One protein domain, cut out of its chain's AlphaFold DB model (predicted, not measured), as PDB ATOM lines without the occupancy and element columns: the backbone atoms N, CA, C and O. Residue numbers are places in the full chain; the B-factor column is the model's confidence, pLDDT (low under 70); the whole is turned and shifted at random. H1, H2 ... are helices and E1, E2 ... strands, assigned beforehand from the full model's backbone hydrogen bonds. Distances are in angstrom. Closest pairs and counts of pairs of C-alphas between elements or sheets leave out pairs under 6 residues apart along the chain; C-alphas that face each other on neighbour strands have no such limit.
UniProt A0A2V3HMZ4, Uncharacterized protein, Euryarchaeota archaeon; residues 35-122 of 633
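AT A GLANCE: This is residues 35 to 122 of the 633 residues of an uncharacterized protein of Euryarchaeota archaeon (UniProt A0A2V3HMZ4). The model is a long rod of two lobes set end to end: a helical hairpin, H1 and H2, makes one end, and a twisted three-stranded sheet with H3 packed on one face makes the other. The chain passes from sheet strand E1 into the hairpin and comes back from it into E2, while the other face of the sheet is bare. The printed part has 88 residues, with three named helices and three named strands in the order E1, H1, H2, E2, E3, H3; the sheet order is E1 - E2 - E3, all antiparallel, and the class is mixed, helices and strands. The whole is extended, with a radius of gyration of the C-alphas of 19.2 A and spans of 62 by 25 by 15 A.

HOW THE PARTS SIT: The edge strand E1, residues 35 to 43, bends by 53 degrees at residue 39. It is the antiparallel neighbour of the inner strand E2, residues 87 to 95, at 160 degrees between directions; N 38 and O 92 are within hydrogen-bond range at 2.9 A, and N 90 and O 40 at 2.9 A. H1, residues 47 to 62, and H2, residues 67 to 85, form a helical hairpin: they touch, with the C-alphas of Gly 53 and Gly 76 closest at 3.9 A, and run opposite ways at a shallow tilt of 29 degrees. H1 is not on the sheet; H2 is not on it either, but only just, with 4 pairs of C-alphas within 10 A. E2 and the edge strand E3, residues 100 to 104, form an antiparallel hairpin at 150 degrees, with N 103 and O 91 within hydrogen-bond range at 2.8 A. H3, residues 107 to 121, is on the sheet at a height over the sheet of 9.7 A, giving two layers, helix on one face of a sheet. It lies over E1 and E2 and runs along the strands, at 17 degrees to E2 on the local plane; the closest C-alphas of E2 and H3 are those of Pro 89 and Asp 107, 5.6 A apart. H3 is apart from H1 and from H2. Every O i to N i+4 pair is within hydrogen-bond range in H1 and H3; in H2 it is 14 of 15.

IN THESE COORDINATES: E1 begins with C-alpha 35 at (325.832, 398.138, 213.354) and is 24.2 A long. H1 is 22.7 A long; H2, the longest helix by residues, starts with C-alpha 67 at (303.650, 368.122, 172.218) and measures 27.3 A. E2 is 24.6 A long, E3 13.1 A, and H3 20.6 A, ending with C-alpha 121 at (334.301, 400.143, 211.123).

THE WHOLE: The two C-alphas farthest apart are those of Gly 66 and Asp 122, at 62.1 A, whereas the first and last printed C-alphas are 11.7 A apart. The printed part has no cut, and the five links between its named elements are tight. The mean pLDDT of the printed part is 84.9, with residues 35 and 43 under 70.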
ATOM      1  N   HIS A  35     325.768 399.253 212.403       69.81
ATOM      2  CA  HIS A  35     325.832 398.138 213.354       69.81
ATOM      3  C   HIS A  35     326.171 396.808 212.679       69.81
ATOM      4  O   HIS A  35     326.906 396.002 213.246       69.81
ATOM      5  N   ARG A  36     325.613 396.551 211.488       75.88
ATOM      6  CA  ARG A  36     325.852 395.324 210.717       75.88
ATOM      7  C   ARG A  36     325.840 395.620 209.221       75.88
ATOM      8  O   ARG A  36     324.951 396.310 208.724       75.88
ATOM      9  N   LEU A  37     326.790 395.033 208.500       79.44
ATOM     10  CA  LEU A  37     326.746 394.913 207.047       79.44
ATOM     11  C   LEU A  37     326.451 393.462 206.664       79.44
ATOM     12  O   LEU A  37     326.962 392.531 207.280       79.44
ATOM     13  N   ARG A  38     325.636 393.257 205.625       79.94
ATOM     14  CA  ARG A  38     325.422 391.932 205.019       79.94
ATOM     15  C   ARG A  38     325.375 392.031 203.502       79.94
ATOM     16  O   ARG A  38     324.409 392.553 202.934       79.94
ATOM     17  N   HIS A  39     326.387 391.477 202.843       79.19
ATOM     18  CA  HIS A  39     326.351 391.217 201.405       79.19
ATOM     19  C   HIS A  39     325.554 389.933 201.147       79.19
ATOM     20  O   HIS A  39     325.869 388.886 201.706       79.19
ATOM     21  N   HIS A  40     324.482 390.009 200.359       78.19
ATOM     22  CA  HIS A  40     323.640 388.853 200.046       78.19
ATOM     23  C   HIS A  40     322.985 388.985 198.667       78.19
ATOM     24  O   HIS A  40     322.666 390.079 198.201       78.19
ATOM     25  N   HIS A  41     322.757 387.861 197.989       75.56
ATOM     26  CA  HIS A  41     322.054 387.861 196.707       75.56
ATOM     27  C   HIS A  41     320.548 387.758 196.940       75.56
ATOM     28  O   HIS A  41     320.038 386.699 197.300       75.56
ATOM     29  N   VAL A  42     319.826 388.850 196.693       71.56
ATOM     30  CA  VAL A  42     318.362 388.848 196.726       71.56
ATOM     31  C   VAL A  42     317.855 388.468 195.338       71.56
ATOM     32  O   VAL A  42     318.175 389.113 194.335       71.56
ATOM     33  N   ALA A  43     317.053 387.406 195.264       68.06
ATOM     34  CA  ALA A  43     316.251 387.133 194.079       68.06
ATOM     35  C   ALA A  43     315.147 388.196 193.995       68.06
ATOM     36  O   ALA A  43     314.297 388.280 194.876       68.06
ATOM     37  N   ILE A  44     315.157 389.005 192.931       71.69
ATOM     38  CA  ILE A  44     314.064 389.952 192.646       71.69
ATOM     39  C   ILE A  44     312.775 389.200 192.285       71.69
ATOM     40  O   ILE A  44     311.670 389.692 192.507       71.69
ATOM     41  N   THR A  45     312.910 388.002 191.722       72.50
ATOM     42  CA  THR A  45     311.794 387.150 191.318       72.50
ATOM     43  C   THR A  45     311.085 386.575 192.554       72.50
ATOM     44  O   THR A  45     311.752 385.932 193.368       72.50
ATOM     45  N   PRO A  46     309.751 386.733 192.698       77.94
ATOM     46  CA  PRO A  46     309.005 386.142 193.808       77.94
ATOM     47  C   PRO A  46     309.202 384.619 193.894       77.94
ATOM     48  O   PRO A  46     309.242 383.965 192.846       77.94
ATOM     49  N   PRO A  47     309.246 384.022 195.102       79.38
ATOM     50  CA  PRO A  47     309.482 382.583 195.274       79.38
ATOM     51  C   PRO A  47     308.425 381.721 194.565       79.38
ATOM     52  O   PRO A  47     308.720 380.634 194.082       79.38
ATOM     53  N   LEU A  48     307.206 382.238 194.402       85.38
ATOM     54  CA  LEU A  48     306.127 381.574 193.671       85.38
ATOM     55  C   LEU A  48     306.504 381.250 192.207       85.38
ATOM     56  O   LEU A  48     306.083 380.222 191.683       85.38
ATOM     57  N   VAL A  49     307.347 382.062 191.556       85.75
ATOM     58  CA  VAL A  49     307.793 381.814 190.169       85.75
ATOM     59  C   VAL A  49     308.716 380.595 190.081       85.75
ATOM     60  O   VAL A  49     308.640 379.850 189.105       85.75
ATOM     61  N   THR A  50     309.550 380.339 191.097       88.00
ATOM     62  CA  THR A  50     310.403 379.135 191.120       88.00
ATOM     63  C   THR A  50     309.571 377.883 191.338       88.00
ATOM     64  O   THR A  50     309.787 376.882 190.661       88.00
ATOM     65  N   LEU A  51     308.573 377.970 192.219       91.12
ATOM     66  CA  LEU A  51     307.632 376.896 192.502       91.12
ATOM     67  C   LEU A  51     306.805 376.539 191.256       91.12
ATOM     68  O   LEU A  51     306.724 375.362 190.915       91.12
ATOM     69  N   ILE A  52     306.298 377.527 190.506       90.44
ATOM     70  CA  ILE A  52     305.681 377.290 189.186       90.44
ATOM     71  C   ILE A  52     306.680 376.633 188.225       90.44
ATOM     72  O   ILE A  52     306.320 375.677 187.543       90.44
ATOM     73  N   GLY A  53     307.932 377.102 188.180       90.88
ATOM     74  CA  GLY A  53     308.961 376.533 187.307       90.88
ATOM     75  C   GLY A  53     309.221 375.045 187.570       90.88
ATOM     76  O   GLY A  53     309.217 374.234 186.644       90.88
ATOM     77  N   ILE A  54     309.371 374.681 188.846       92.12
ATOM     78  CA  ILE A  54     309.602 373.306 189.310       92.12
ATOM     79  C   ILE A  54     308.363 372.428 189.079       92.12
ATOM     80  O   ILE A  54     308.493 371.324 188.553       92.12
ATOM     81  N   ILE A  55     307.159 372.917 189.398       93.00
ATOM     82  CA  ILE A  55     305.906 372.185 189.146       93.00
ATOM     83  C   ILE A  55     305.690 371.966 187.646       93.00
ATOM     84  O   ILE A  55     305.271 370.884 187.247       93.00
ATOM     85  N   SER A  56     306.014 372.943 186.796       91.38
ATOM     86  CA  SER A  56     305.883 372.812 185.341       91.38
ATOM     87  C   SER A  56     306.841 371.757 184.767       91.38
ATOM     88  O   SER A  56     306.436 370.966 183.914       91.38
ATOM     89  N   LEU A  57     308.063 371.661 185.305       91.81
ATOM     90  CA  LEU A  57     309.010 370.577 185.013       91.81
ATOM     91  C   LEU A  57     308.510 369.205 185.497       91.81
ATOM     92  O   LEU A  57     308.567 368.238 184.741       91.81
ATOM     93  N   LEU A  58     307.965 369.112 186.715       91.62
ATOM     94  CA  LEU A  58     307.388 367.871 187.253       91.62
ATOM     95  C   LEU A  58     306.153 367.407 186.467       91.62
ATOM     96  O   LEU A  58     306.028 366.220 186.172       91.62
ATOM     97  N   ALA A  59     305.269 368.328 186.075       87.75
ATOM     98  CA  ALA A  59     304.107 368.036 185.238       87.75
ATOM     99  C   ALA A  59     304.531 367.529 183.849       87.75
ATOM    100  O   ALA A  59     303.988 366.532 183.371       87.75
ATOM    101  N   GLY A  60     305.555 368.145 183.244       87.81
ATOM    102  CA  GLY A  60     306.194 367.641 182.024       87.81
ATOM    103  C   GLY A  60     306.815 366.247 182.190       87.81
ATOM    104  O   GLY A  60     306.774 365.445 181.264       87.81
ATOM    105  N   ALA A  61     307.344 365.914 183.368       85.94
ATOM    106  CA  ALA A  61     307.988 364.621 183.618       85.94
ATOM    107  C   ALA A  61     307.036 363.481 184.025       85.94
ATOM    108  O   ALA A  61     307.422 362.317 183.930       85.94
ATOM    109  N   ARG A  62     305.827 363.784 184.524       89.12
ATOM    110  CA  ARG A  62     304.919 362.785 185.128       89.12
ATOM    111  C   ARG A  62     303.500 362.735 184.565       89.12
ATOM    112  O   ARG A  62     302.845 361.719 184.763       89.12
ATOM    113  N   VAL A  63     302.999 363.818 183.969       87.50
ATOM    114  CA  VAL A  63     301.553 364.002 183.706       87.50
ATOM    115  C   VAL A  63     301.250 364.327 182.239       87.50
ATOM    116  O   VAL A  63     300.142 364.071 181.773       87.50
ATOM    117  N   LEU A  64     302.201 364.910 181.506       83.06
ATOM    118  CA  LEU A  64     301.979 365.440 180.159       83.06
ATOM    119  C   LEU A  64     302.770 364.662 179.106       83.06
ATOM    120  O   LEU A  64     303.993 364.759 179.062       83.06
ATOM    121  N   ASP A  65     302.060 363.994 178.199       86.69
ATOM    122  CA  ASP A  65     302.647 363.320 177.040       86.69
ATOM    123  C   ASP A  65     302.575 364.162 175.751       86.69
ATOM    124  O   ASP A  65     301.687 364.995 175.533       86.69
ATOM    125  N   GLY A  66     303.522 363.918 174.844       87.00
ATOM    126  CA  GLY A  66     303.526 364.483 173.494       87.00
ATOM    127  C   GLY A  66     303.879 365.974 173.429       87.00
ATOM    128  O   GLY A  66     304.742 366.474 174.145       87.00
ATOM    129  N   ARG A  67     303.246 366.726 172.515       88.38
ATOM    130  CA  ARG A  67     303.650 368.122 172.218       88.38
ATOM    131  C   ARG A  67     303.471 369.086 173.396       88.38
ATOM    132  O   ARG A  67     304.194 370.074 173.469       88.38
ATOM    133  N   VAL A  68     302.537 368.808 174.308       88.50
ATOM    134  CA  VAL A  68     302.281 369.652 175.490       88.50
ATOM    135  C   VAL A  68     303.440 369.567 176.493       88.50
ATOM    136  O   VAL A  68     303.772 370.560 177.139       88.50
ATOM    137  N   GLN A  69     304.130 368.424 176.535       90.50
ATOM    138  CA  GLN A  69     305.309 368.182 177.363       90.50
ATOM    139  C   GLN A  69     306.441 369.190 177.094       90.50
ATOM    140  O   GLN A  69     307.005 369.769 178.021       90.50
ATOM    141  N   LEU A  70     306.722 369.464 175.814       88.50
ATOM    142  CA  LEU A  70     307.728 370.443 175.379       88.50
ATOM    143  C   LEU A  70     307.400 371.869 175.845       88.50
ATOM    144  O   LEU A  70     308.305 372.602 176.239       88.50
ATOM    145  N   TYR A  71     306.122 372.260 175.843       92.25
ATOM    146  CA  TYR A  71     305.707 373.571 176.347       92.25
ATOM    147  C   TYR A  71     305.821 373.661 177.876       92.25
ATOM    148  O   TYR A  71     306.264 374.692 178.378       92.25
ATOM    149  N   ALA A  72     305.500 372.590 178.609       92.00
ATOM    150  CA  ALA A  72     305.671 372.536 180.063       92.00
ATOM    151  C   ALA A  72     307.153 372.602 180.474       92.00
ATOM    152  O   ALA A  72     307.528 373.414 181.319       92.00
ATOM    153  N   TYR A  73     308.031 371.843 179.814       93.12
ATOM    154  CA  TYR A  73     309.474 371.965 180.033       93.12
ATOM    155  C   TYR A  73     310.016 373.342 179.639       93.12
ATOM    156  O   TYR A  73     310.820 373.908 180.377       93.12
ATOM    157  N   GLY A  74     309.555 373.914 178.521       93.56
ATOM    158  CA  GLY A  74     309.942 375.257 178.091       93.56
ATOM    159  C   GLY A  74     309.554 376.338 179.104       93.56
ATOM    160  O   GLY A  74     310.390 377.165 179.465       93.56
ATOM    161  N   LEU A  75     308.319 376.302 179.615       92.56
ATOM    162  CA  LEU A  75     307.834 377.226 180.644       92.56
ATOM    163  C   LEU A  75     308.603 377.050 181.963       92.56
ATOM    164  O   LEU A  75     309.043 378.039 182.550       92.56
ATOM    165  N   GLY A  76     308.813 375.803 182.397       93.25
ATOM    166  CA  GLY A  76     309.553 375.474 183.614       93.25
ATOM    167  C   GLY A  76     311.009 375.942 183.574       93.25
ATOM    168  O   GLY A  76     311.466 376.649 184.476       93.25
ATOM    169  N   ALA A  77     311.718 375.625 182.488       93.25
ATOM    170  CA  ALA A  77     313.092 376.061 182.261       93.25
ATOM    171  C   ALA A  77     313.202 377.590 182.146       93.25
ATOM    172  O   ALA A  77     314.121 378.176 182.713       93.25
ATOM    173  N   PHE A  78     312.257 378.256 181.474       93.00
ATOM    174  CA  PHE A  78     312.241 379.716 181.353       93.00
ATOM    175  C   PHE A  78     311.993 380.414 182.700       93.00
ATOM    176  O   PHE A  78     312.682 381.381 183.022       93.00
ATOM    177  N   ALA A  79     311.075 379.899 183.524       90.62
ATOM    178  CA  ALA A  79     310.822 380.415 184.870       90.62
ATOM    179  C   ALA A  79     312.042 380.247 185.797       90.62
ATOM    180  O   ALA A  79     312.420 381.189 186.500       90.62
ATOM    181  N   LEU A  80     312.713 379.088 185.752       89.00
ATOM    182  CA  LEU A  80     313.971 378.867 186.474       89.00
ATOM    183  C   LEU A  80     315.100 379.774 185.964       89.00
ATOM    184  O   LEU A  80     315.826 380.349 186.771       89.00
ATOM    185  N   LEU A  81     315.222 379.963 184.648       89.88
ATOM    186  CA  LEU A  81     316.223 380.848 184.049       89.88
ATOM    187  C   LEU A  81     315.995 382.310 184.462       89.88
ATOM    188  O   LEU A  81     316.949 382.984 184.848       89.88
ATOM    189  N   ILE A  82     314.744 382.786 184.482       88.44
ATOM    190  CA  ILE A  82     314.384 384.108 185.024       88.44
ATOM    191  C   ILE A  82     314.745 384.226 186.509       88.44
ATOM    192  O   ILE A  82     315.169 385.294 186.942       88.44
ATOM    193  N   TRP A  83     314.599 383.169 187.308       86.19
ATOM    194  CA  TRP A  83     315.015 383.206 188.711       86.19
ATOM    195  C   TRP A  83     316.535 383.258 188.882       86.19
ATOM    196  O   TRP A  83     317.021 384.072 189.667       86.19
ATOM    197  N   VAL A  84     317.295 382.456 188.127       83.38
ATOM    198  CA  VAL A  84     318.767 382.469 188.172       83.38
ATOM    199  C   VAL A  84     319.311 383.833 187.731       83.38
ATOM    200  O   VAL A  84     320.094 384.433 188.464       83.38
ATOM    201  N   LEU A  85     318.844 384.374 186.599       83.31
ATOM    202  CA  LEU A  85     319.231 385.710 186.113       83.31
ATOM    203  C   LEU A  85     318.633 386.856 186.955       83.31
ATOM    204  O   LEU A  85     319.126 387.983 186.913       83.31
ATOM    205  N   GLY A  86     317.567 386.586 187.710       80.50
ATOM    206  CA  GLY A  86     316.892 387.531 188.600       80.50
ATOM    207  C   GLY A  86     317.591 387.743 189.946       80.50
ATOM    208  O   GLY A  86     317.195 388.637 190.700       80.50
ATOM    209  N   ARG A  87     318.634 386.961 190.257       80.62
ATOM    210  CA  ARG A  87     319.501 387.188 191.419       80.62
ATOM    211  C   ARG A  87     320.315 388.459 191.207       80.62
ATOM    212  O   ARG A  87     321.136 388.530 190.295       80.62
ATOM    213  N   ARG A  88     320.124 389.461 192.069       78.38
ATOM    214  CA  ARG A  88     320.975 390.656 192.093       78.38
ATOM    215  C   ARG A  88     321.765 390.714 193.399       78.38
ATOM    216  O   ARG A  88     321.193 390.437 194.454       78.38
ATOM    217  N   PRO A  89     323.064 391.059 193.352       81.94
ATOM    218  CA  PRO A  89     323.824 391.309 194.563       81.94
ATOM    219  C   PRO A  89     323.250 392.548 195.255       81.94
ATOM    220  O   PRO A  89     322.967 393.564 194.606       81.94
ATOM    221  N   ALA A  90     323.048 392.431 196.561       84.12
ATOM    222  CA  ALA A  90     322.478 393.462 197.403       84.12
ATOM    223  C   ALA A  90     323.298 393.587 198.690       84.12
ATOM    224  O   ALA A  90     323.545 392.610 199.397       84.12
ATOM    225  N   LEU A  91     323.698 394.813 199.009       84.19
ATOM    226  CA  LEU A  91     324.346 395.132 200.272       84.19
ATOM    227  C   LEU A  91     323.291 395.730 201.202       84.19
ATOM    228  O   LEU A  91     322.789 396.817 200.914       84.19
ATOM    229  N   SER A  92     322.935 395.041 202.289       86.75
ATOM    230  CA  SER A  92     322.158 395.670 203.363       86.75
ATOM    231  C   SER A  92     323.080 396.266 204.415       86.75
ATOM    232  O   SER A  92     323.963 395.573 204.924       86.75
ATOM    233  N   ILE A  93     322.837 397.536 204.728       86.25
ATOM    234  CA  ILE A  93     323.457 398.290 205.814       86.25
ATOM    235  C   ILE A  93     322.373 398.500 206.872       86.25
ATOM    236  O   ILE A  93     321.358 399.145 206.590       86.25
ATOM    237  N   ASP A  94     322.598 397.963 208.068       84.88
ATOM    238  CA  ASP A  94     321.717 398.138 209.221       84.88
ATOM    239  C   ASP A  94     322.345 399.195 210.156       84.88
ATOM    240  O   ASP A  94     323.473 399.019 210.635       84.88
ATOM    241  N   THR A  95     321.640 400.304 210.411       84.81
ATOM    242  CA  THR A  95     322.078 401.346 211.363       84.81
ATOM    243  C   THR A  95     321.578 401.053 212.782       84.81
ATOM    244  O   THR A  95     320.518 400.458 212.972       84.81
ATOM    245  N   ARG A  96     322.310 401.516 213.806       76.56
ATOM    246  CA  ARG A  96     321.929 401.479 215.232       76.56
ATOM    247  C   ARG A  96     320.580 402.155 215.507       76.56
ATOM    248  O   ARG A  96     319.953 401.850 216.513       76.56
ATOM    249  N   GLN A  97     320.115 403.040 214.618       76.44
ATOM    250  CA  GLN A  97     318.777 403.646 214.687       76.44
ATOM    251  C   GLN A  97     317.644 402.703 214.226       76.44
ATOM    252  O   GLN A  97     316.480 403.090 214.260       76.44
ATOM    253  N   GLY A  98     317.958 401.477 213.792       72.94
ATOM    254  CA  GLY A  98     316.982 400.472 213.359       72.94
ATOM    255  C   GLY A  98     316.520 400.599 211.903       72.94
ATOM    256  O   GLY A  98     315.736 399.769 211.449       72.94
ATOM    257  N   ASP A  99     317.007 401.596 211.156       82.75
ATOM    258  CA  ASP A  99     316.779 401.684 209.711       82.75
ATOM    259  C   ASP A  99     317.661 400.671 208.952       82.75
ATOM    260  O   ASP A  99     318.792 400.360 209.348       82.75
ATOM    261  N   ARG A 100     317.122 400.136 207.856       80.56
ATOM    262  CA  ARG A 100     317.727 399.085 207.038       80.56
ATOM    263  C   ARG A 100     317.734 399.501 205.579       80.56
ATOM    264  O   ARG A 100     316.723 399.433 204.876       80.56
ATOM    265  N   HIS A 101     318.912 399.864 205.091       84.69
ATOM    266  CA  HIS A 101     319.099 400.325 203.723       84.69
ATOM    267  C   HIS A 101     319.646 399.199 202.847       84.69
ATOM    268  O   HIS A 101     320.695 398.634 203.144       84.69
ATOM    269  N   ILE A 102     318.958 398.884 201.745       85.44
ATOM    270  CA  ILE A 102     319.388 397.861 200.782       85.44
ATOM    271  C   ILE A 102     319.874 398.545 199.502       85.44
ATOM    272  O   ILE A 102     319.107 399.209 198.806       85.44
ATOM    273  N   LEU A 103     321.154 398.362 199.185       86.12
ATOM    274  CA  LEU A 103     321.814 398.894 197.996       86.12
ATOM    275  C   LEU A 103     321.939 397.809 196.927       86.12
ATOM    276  O   LEU A 103     322.667 396.833 197.102       86.12
ATOM    277  N   TYR A 104     321.276 398.012 195.789       86.00
ATOM    278  CA  TYR A 104     321.411 397.165 194.604       86.00
ATOM    279  C   TYR A 104     322.475 397.728 193.657       86.00
ATOM    280  O   TYR A 104     322.518 398.931 193.395       86.00
ATOM    281  N   GLY A 105     323.333 396.867 193.108       83.75
ATOM    282  CA  GLY A 105     324.497 397.321 192.345       83.75
ATOM    283  C   GLY A 105     325.148 396.248 191.478       83.75
ATOM    284  O   GLY A 105     324.555 395.219 191.166       83.75
ATOM    285  N   ARG A 106     326.389 396.518 191.053       84.69
ATOM    286  CA  ARG A 106     327.280 395.513 190.449       84.69
ATOM    287  C   ARG A 106     328.091 394.883 191.572       84.69
ATOM    288  O   ARG A 106     328.575 395.625 192.423       84.69
ATOM    289  N   ASP A 107     328.275 393.570 191.523       82.44
ATOM    290  CA  ASP A 107     328.826 392.790 192.637       82.44
ATOM    291  C   ASP A 107     330.174 393.333 193.129       82.44
ATOM    292  O   ASP A 107     330.261 393.834 194.244       82.44
ATOM    293  N   HIS A 108     331.161 393.449 192.232       82.88
ATOM    294  CA  HIS A 108     332.480 394.030 192.525       82.88
ATOM    295  C   HIS A 108     332.443 395.439 193.148       82.88
ATOM    296  O   HIS A 108     333.373 395.821 193.847       82.88
ATOM    297  N   LYS A 109     331.393 396.244 192.910       85.31
ATOM    298  CA  LYS A 109     331.253 397.573 193.538       85.31
ATOM    299  C   LYS A 109     330.651 397.492 194.931       85.31
ATOM    300  O   LYS A 109     331.029 398.286 195.784       85.31
ATOM    301  N   LEU A 110     329.717 396.567 195.142       87.69
ATOM    302  CA  LEU A 110     329.123 396.315 196.450       87.69
ATOM    303  C   LEU A 110     330.116 395.602 197.369       87.69
ATOM    304  O   LEU A 110     330.252 396.022 198.506       87.69
ATOM    305  N   GLN A 111     330.876 394.631 196.861       85.94
ATOM    306  CA  GLN A 111     331.965 393.971 197.580       85.94
ATOM    307  C   GLN A 111     333.100 394.955 197.917       85.94
ATOM    308  O   GLN A 111     333.527 395.013 199.065       85.94
ATOM    309  N   ARG A 112     333.513 395.813 196.966       87.50
ATOM    310  CA  ARG A 112     334.425 396.948 197.224       87.50
ATOM    311  C   ARG A 112     333.927 397.835 198.360       87.50
ATOM    312  O   ARG A 112     334.691 398.157 199.260       87.50
ATOM    313  N   LEU A 113     332.657 398.234 198.305       86.88
ATOM    314  CA  LEU A 113     332.049 399.089 199.319       86.88
ATOM    315  C   LEU A 113     331.937 398.375 200.673       86.88
ATOM    316  O   LEU A 113     332.226 398.993 201.688       86.88
ATOM    317  N   TYR A 114     331.569 397.092 200.680       87.44
ATOM    318  CA  TYR A 114     331.491 396.244 201.867       87.44
ATOM    319  C   TYR A 114     332.844 396.173 202.575       87.44
ATOM    320  O   TYR A 114     332.934 396.643 203.700       87.44
ATOM    321  N   ILE A 115     333.902 395.710 201.897       86.38
ATOM    322  CA  ILE A 115     335.250 395.580 202.483       86.38
ATOM    323  C   ILE A 115     335.778 396.945 202.958       86.38
ATOM    324  O   ILE A 115     336.400 397.038 204.012       86.38
ATOM    325  N   MET A 116     335.515 398.026 202.211       88.00
ATOM    326  CA  MET A 116     335.885 399.378 202.645       88.00
ATOM    327  C   MET A 116     335.143 399.823 203.909       88.00
ATOM    328  O   MET A 116     335.755 400.459 204.757       88.00
ATOM    329  N   LEU A 117     333.845 399.534 204.043       87.56
ATOM    330  CA  LEU A 117     333.090 399.888 205.248       87.56
ATOM    331  C   LEU A 117     333.469 399.014 206.445       87.56
ATOM    332  O   LEU A 117     333.552 399.549 207.540       87.56
ATOM    333  N   ASP A 118     333.709 397.723 206.227       86.62
ATOM    334  CA  ASP A 118     334.103 396.748 207.251       86.62
ATOM    335  C   ASP A 118     335.423 397.188 207.910       86.62
ATOM    336  O   ASP A 118     335.453 397.551 209.083       86.62
ATOM    337  N   ARG A 119     336.477 397.375 207.102       84.88
ATOM    338  CA  ARG A 119     337.795 397.826 207.588       84.88
ATOM    339  C   ARG A 119     337.761 399.210 208.243       84.88
ATOM    340  O   ARG A 119     338.546 399.481 209.144       84.88
ATOM    341  N   MET A 120     336.886 400.115 207.798       84.19
ATOM    342  CA  MET A 120     336.745 401.431 208.439       84.19
ATOM    343  C   MET A 120     335.862 401.399 209.694       84.19
ATOM    344  O   MET A 120     336.011 402.276 210.542       84.19
ATOM    345  N   ALA A 121     334.987 400.401 209.858       81.75
ATOM    346  CA  ALA A 121     334.301 400.143 211.123       81.75
ATOM    347  C   ALA A 121     335.291 399.654 212.198       81.75
ATOM    348  O   ALA A 121     335.163 400.048 213.355       81.75
ATOM    349  N   ASP A 122     336.344 398.931 211.797       81.75
ATOM    350  CA  ASP A 122     337.498 398.591 212.648       81.75
ATOM    351  C   ASP A 122     338.398 399.806 212.990       81.75
ATOM    352  O   ASP A 122     339.394 399.675 213.703       81.75
TER     353      ASP A 122